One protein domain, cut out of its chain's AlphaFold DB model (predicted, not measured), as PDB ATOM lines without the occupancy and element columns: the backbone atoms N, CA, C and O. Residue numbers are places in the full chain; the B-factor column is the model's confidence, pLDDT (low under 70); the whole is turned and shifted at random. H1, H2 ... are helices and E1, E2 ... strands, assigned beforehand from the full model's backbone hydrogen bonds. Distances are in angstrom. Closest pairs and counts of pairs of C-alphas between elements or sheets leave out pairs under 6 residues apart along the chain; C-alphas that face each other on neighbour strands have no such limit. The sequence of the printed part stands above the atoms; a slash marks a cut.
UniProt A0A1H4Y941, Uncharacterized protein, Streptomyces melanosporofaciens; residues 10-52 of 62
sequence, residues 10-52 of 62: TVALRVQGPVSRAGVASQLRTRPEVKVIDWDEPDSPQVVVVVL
ATOM      1  N   THR A  10     208.979 197.155 162.871       94.12
ATOM      2  CA  THR A  10     207.802 196.552 162.238       94.12
ATOM      3  C   THR A  10     208.124 196.083 160.824       94.12
ATOM      4  O   THR A  10     208.624 196.837 159.987       94.12
ATOM      5  N   VAL A  11     207.843 194.808 160.555       94.62
ATOM      6  CA  VAL A  11     208.133 194.161 159.275       94.62
ATOM      7  C   VAL A  11     206.868 193.523 158.722       94.62
ATOM      8  O   VAL A  11     206.310 192.621 159.344       94.62
ATOM      9  N   ALA A  12     206.449 193.938 157.530       94.62
ATOM     10  CA  ALA A  12     205.391 193.260 156.785       94.62
ATOM     11  C   ALA A  12     205.986 192.276 155.768       94.62
ATOM     12  O   ALA A  12     207.004 192.555 155.129       94.62
ATOM     13  N   LEU A  13     205.329 191.127 155.591       93.31
ATOM     14  CA  LEU A  13     205.732 190.093 154.635       93.31
ATOM     15  C   LEU A  13     204.814 190.086 153.410       93.31
ATOM     16  O   LEU A  13     203.609 189.857 153.528       93.31
ATOM     17  N   ARG A  14     205.391 190.254 152.218       92.69
ATOM     18  CA  ARG A  14     204.715 190.067 150.926       92.69
ATOM     19  C   ARG A  14     205.329 188.865 150.232       92.69
ATOM     20  O   ARG A  14     206.367 188.964 149.589       92.69
ATOM     21  N   VAL A  15     204.698 187.713 150.412       92.19
ATOM     22  CA  VAL A  15     205.244 186.423 149.988       92.19
ATOM     23  C   VAL A  15     204.185 185.647 149.222       92.19
ATOM     24  O   VAL A  15     203.024 185.616 149.636       92.19
ATOM     25  N   GLN A  16     204.580 185.012 148.121       90.38
ATOM     26  CA  GLN A  16     203.692 184.125 147.378       90.38
ATOM     27  C   GLN A  16     203.540 182.780 148.103       90.38
ATOM     28  O   GLN A  16     204.511 182.074 148.363       90.38
ATOM     29  N   GLY A  17     202.295 182.428 148.425       90.50
ATOM     30  CA  GLY A  17     201.939 181.131 148.995       90.50
ATOM     31  C   GLY A  17     202.213 180.969 150.503       90.50
ATOM     32  O   GLY A  17     203.025 181.678 151.107       90.50
ATOM     33  N   PRO A  18     201.525 180.010 151.149       90.81
ATOM     34  CA  PRO A  18     201.580 179.835 152.601       90.81
ATOM     35  C   PRO A  18     202.901 179.230 153.098       90.81
ATOM     36  O   PRO A  18     203.348 179.572 154.190       90.81
ATOM     37  N   VAL A  19     203.545 178.363 152.307       93.88
ATOM     38  CA  VAL A  19     204.794 177.682 152.699       93.88
ATOM     39  C   VAL A  19     205.939 178.682 152.818       93.88
ATOM     40  O   VAL A  19     206.567 178.777 153.872       93.88
ATOM     41  N   SER A  20     206.166 179.483 151.776       92.88
ATOM     42  CA  SER A  20     207.205 180.513 151.776       92.88
ATOM     43  C   SER A  20     206.949 181.556 152.867       92.88
ATOM     44  O   SER A  20     207.876 181.938 153.582       92.88
ATOM     45  N   ARG A  21     205.683 181.955 153.088       92.88
ATOM     46  CA  ARG A  21     205.319 182.874 154.180       92.88
ATOM     47  C   ARG A  21     205.670 182.298 155.552       92.88
ATOM     48  O   ARG A  21     206.286 182.993 156.356       92.88
ATOM     49  N   ALA A  22     205.308 181.042 155.817       93.44
ATOM     50  CA  ALA A  22     205.622 180.371 157.077       93.44
ATOM     51  C   ALA A  22     207.138 180.228 157.285       93.44
ATOM     52  O   ALA A  22     207.637 180.495 158.379       93.44
ATOM     53  N   GLY A  23     207.876 179.877 156.228       94.56
ATOM     54  CA  GLY A  23     209.334 179.787 156.247       94.56
ATOM     55  C   GLY A  23     209.986 181.111 156.643       94.56
ATOM     56  O   GLY A  23     210.728 181.156 157.626       94.56
ATOM     57  N   VAL A  24     209.653 182.207 155.958       94.25
ATOM     58  CA  VAL A  24     210.216 183.533 156.264       94.25
ATOM     59  C   VAL A  24     209.792 184.031 157.645       94.25
ATOM     60  O   VAL A  24     210.636 184.497 158.411       94.25
ATOM     61  N   ALA A  25     208.522 183.863 158.020       94.00
ATOM     62  CA  ALA A  25     208.052 184.221 159.356       94.00
ATOM     63  C   ALA A  25     208.808 183.454 160.457       94.00
ATOM     64  O   ALA A  25     209.169 184.037 161.480       94.00
ATOM     65  N   SER A  26     209.104 182.164 160.244       94.56
ATOM     66  CA  SER A  26     209.874 181.356 161.197       94.56
ATOM     67  C   SER A  26     211.303 181.873 161.395       94.56
ATOM     68  O   SER A  26     211.781 181.913 162.528       94.56
ATOM     69  N   GLN A  27     211.954 182.345 160.326       93.75
ATOM     70  CA  GLN A  27     213.302 182.914 160.391       93.75
ATOM     71  C   GLN A  27     213.306 184.225 161.186       93.75
ATOM     72  O   GLN A  27     214.144 184.415 162.069       93.75
ATOM     73  N   LEU A  28     212.321 185.095 160.944       94.25
ATOM     74  CA  LEU A  28     212.181 186.365 161.663       94.25
ATOM     75  C   LEU A  28     211.810 186.184 163.138       94.25
ATOM     76  O   LEU A  28     212.215 186.989 163.969       94.25
ATOM     77  N   ARG A  29     211.109 185.102 163.500       90.88
ATOM     78  CA  ARG A  29     210.733 184.814 164.895       90.88
ATOM     79  C   ARG A  29     211.936 184.689 165.838       90.88
ATOM     80  O   ARG A  29     211.795 184.918 167.036       90.88
ATOM     81  N   THR A  30     213.111 184.337 165.318       91.69
ATOM     82  CA  THR A  30     214.352 184.237 166.106       91.69
ATOM     83  C   THR A  30     214.980 185.596 166.446       91.69
ATOM     84  O   THR A  30     215.968 185.641 167.178       91.69
ATOM     85  N   ARG A  31     214.415 186.700 165.939       93.50
ATOM     86  CA  ARG A  31     214.917 188.070 166.088       93.50
ATOM     87  C   ARG A  31     214.008 188.873 167.024       93.50
ATOM     88  O   ARG A  31     212.994 189.399 166.568       93.50
ATOM     89  N   PRO A  32     214.315 188.966 168.334       91.81
ATOM     90  CA  PRO A  32     213.482 189.704 169.291       91.81
ATOM     91  C   PRO A  32     213.340 191.203 168.979       91.81
ATOM     92  O   PRO A  32     212.408 191.840 169.473       91.81
ATOM     93  N   GLU A  33     214.240 191.755 168.167       94.62
ATOM     94  CA  GLU A  33     214.222 193.113 167.629       94.62
ATOM     95  C   GLU A  33     213.190 193.330 166.504       94.62
ATOM     96  O   GLU A  33     212.926 194.475 166.139       94.62
ATOM     97  N   VAL A  34     212.575 192.264 165.976       94.56
ATOM     98  CA  VAL A  34     211.600 192.316 164.874       94.56
ATOM     99  C   VAL A  34     210.182 192.047 165.380       94.56
ATOM    100  O   VAL A  34     209.924 191.091 166.114       94.56
ATOM    101  N   LYS A  35     209.224 192.867 164.940       93.00
ATOM    102  CA  LYS A  35     207.783 192.624 165.071       93.00
ATOM    103  C   LYS A  35     207.204 192.392 163.676       93.00
ATOM    104  O   LYS A  35     207.090 193.329 162.895       93.00
ATOM    105  N   VAL A  36     206.832 191.150 163.368       92.06
ATOM    106  CA  VAL A  36     206.099 190.850 162.129       92.06
ATOM    107  C   VAL A  36     204.659 191.337 162.287       92.06
ATOM    108  O   VAL A  36     204.019 190.984 163.278       92.06
ATOM    109  N   ILE A  37     204.184 192.142 161.340       91.25
ATOM    110  CA  ILE A  37     202.812 192.669 161.294       91.25
ATOM    111  C   ILE A  37     202.117 192.259 159.996       91.25
ATOM    112  O   ILE A  37     202.781 191.914 159.009       91.25
ATOM    113  N   ASP A  38     200.786 192.288 159.996       84.12
ATOM    114  CA  ASP A  38     200.025 192.126 158.763       84.12
ATOM    115  C   ASP A  38     200.071 193.401 157.913       84.12
ATOM    116  O   ASP A  38     200.147 194.518 158.414       84.12
ATOM    117  N   TRP A  39     200.048 193.224 156.589       78.31
ATOM    118  CA  TRP A  39     200.088 194.341 155.639       78.31
ATOM    119  C   TRP A  39     198.857 195.253 155.741       78.31
ATOM    120  O   TRP A  39     198.955 196.441 155.452       78.31
ATOM    121  N   ASP A  40     197.716 194.682 156.129       75.62
ATOM    122  CA  ASP A  40     196.431 195.378 156.210       75.62
ATOM    123  C   ASP A  40     196.199 196.037 157.585       75.62
ATOM    124  O   ASP A  40     195.113 196.557 157.848       75.62
ATOM    125  N   GLU A  41     197.195 196.013 158.482       73.94
ATOM    126  CA  GLU A  41     197.137 196.771 159.734       73.94
ATOM    127  C   GLU A  41     197.168 198.287 159.453       73.94
ATOM    128  O   GLU A  41     197.784 198.736 158.486       73.94
ATOM    129  N   PRO A  42     196.504 199.104 160.292       68.69
ATOM    130  CA  PRO A  42     196.424 200.552 160.087       68.69
ATOM    131  C   PRO A  42     197.789 201.253 160.158       68.69
ATOM    132  O   PRO A  42     197.943 202.341 159.602       68.69
ATOM    133  N   ASP A  43     198.768 200.637 160.819       77.38
ATOM    134  CA  ASP A  43     200.123 201.159 160.932       77.38
ATOM    135  C   ASP A  43     200.968 200.732 159.727       77.38
ATOM    136  O   ASP A  43     201.143 199.545 159.446       77.38
ATOM    137  N   SER A  44     201.560 201.706 159.031       85.88
ATOM    138  CA  SER A  44     202.476 201.422 157.926       85.88
ATOM    139  C   SER A  44     203.739 200.713 158.441       85.88
ATOM    140  O   SER A  44     204.389 201.240 159.353       85.88
ATOM    141  N   PRO A  45     204.143 199.572 157.855       92.56
ATOM    142  CA  PRO A  45     205.365 198.886 158.259       92.56
ATOM    143  C   PRO A  45     206.594 199.762 158.012       92.56
ATOM    144  O   PRO A  45     206.694 200.431 156.984       92.56
ATOM    145  N   GLN A  46     207.572 199.695 158.914       93.81
ATOM    146  CA  GLN A  46     208.871 200.337 158.705       93.81
ATOM    147  C   GLN A  46     209.673 199.636 157.603       93.81
ATOM    148  O   GLN A  46     210.437 200.278 156.885       93.81
ATOM    149  N   VAL A  47     209.507 198.316 157.468       94.12
ATOM    150  CA  VAL A  47     210.177 197.499 156.452       94.12
ATOM    151  C   VAL A  47     209.185 196.540 155.805       94.12
ATOM    152  O   VAL A  47     208.374 195.902 156.474       94.12
ATOM    153  N   VAL A  48     209.301 196.378 154.491       93.31
ATOM    154  CA  VAL A  48     208.540 195.387 153.730       93.31
ATOM    155  C   VAL A  48     209.513 194.377 153.155       93.31
ATOM    156  O   VAL A  48     210.398 194.732 152.380       93.31
ATOM    157  N   VAL A  49     209.346 193.111 153.523       92.75
ATOM    158  CA  VAL A  49     210.099 192.011 152.918       92.75
ATOM    159  C   VAL A  49     209.233 191.399 151.832       92.75
ATOM    160  O   VAL A  49     208.188 190.805 152.111       92.75
ATOM    161  N   VAL A  50     209.677 191.553 150.590       91.94
ATOM    162  CA  VAL A  50     209.029 190.983 149.411       91.94
ATOM    163  C   VAL A  50     209.809 189.745 148.984       91.94
ATOM    164  O   VAL A  50     211.019 189.813 148.790       91.94
ATOM    165  N   VAL A  51     209.124 188.610 148.859       91.69
ATOM    166  CA  VAL A  51     209.722 187.338 148.436       91.69
ATOM    167  C   VAL A  51     208.992 186.852 147.200       91.69
ATOM    168  O   VAL A  51     207.780 186.620 147.231       91.69
ATOM    169  N   LEU A  52     209.754 186.715 146.123       89.62
ATOM    170  CA  LEU A  52     209.294 186.317 144.801       89.62
ATOM    171  C   LEU A  52     210.235 185.241 144.269       89.62
ATOM    172  O   LEU A  52     211.437 185.295 144.529       89.62
TER     173      LEU A  52
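Overview. This is residues 10 to 52 of the 62 residues of an uncharacterized protein of Streptomyces melanosporofaciens (UniProt A0A1H4Y941). A small, strongly twisted sheet of three parallel strands is covered on one face by a single helix, H1, while the other face is bare. The order across the sheet is E2, E1, E3, and residues 38 to 46 form a loop from one edge strand to the other. The printed part has 43 residues with one named helix and three named strands, in the chain order E1, H1, E2, E3; the class is mixed, helices and strands. It is compact, with a radius of gyration of the C-alphas of 9.9 A and spans of 25 by 22 by 13 A.

Arrangement. E1, residues 10 to 15, is the inner strand. It is parallel to edge strand E3, residues 47 to 51, at 18 degrees, with N 12 and O 47 2.9 A apart, within hydrogen-bond range. On its other side is edge strand E2, residues 34 to 37, parallel at 58 degrees, with N 37 and O 11 3.0 A apart, within hydrogen-bond range. E2 and E3 are apart. H1, residues 18 to 29, is on the sheet at a height of 8.8 A. It lies over E1, and only just not over E3, on which 2 of its 12 C-alphas fall. It runs along the strands, at 22 degrees to E1 on the local plane. The closest C-alphas of E1 and H1 are those of Val 15 and Arg 21, 5.5 A apart. E1, H1 and E2 form a strand-helix-strand unit, two parallel neighbour strands with a helix between, with a right-handed crossover. Every O i to N i+4 pair in H1 is within hydrogen-bond range.

Along the chain. E1 begins at C-alpha 10 (207.802, 196.552, 162.238) and is 16.1 A long, as is H1. E2 measures 9.5 A. E3 measures 13.0 A and ends at C-alpha 51 (209.722, 187.338, 148.436).

Size, cuts and confidence. The C-alphas farthest apart, of Val 19 and Pro 42, are 25.4 A apart. The printed part has no cut and no long link. Mean pLDDT of the printed part is 90.4; residue 42 is under 70.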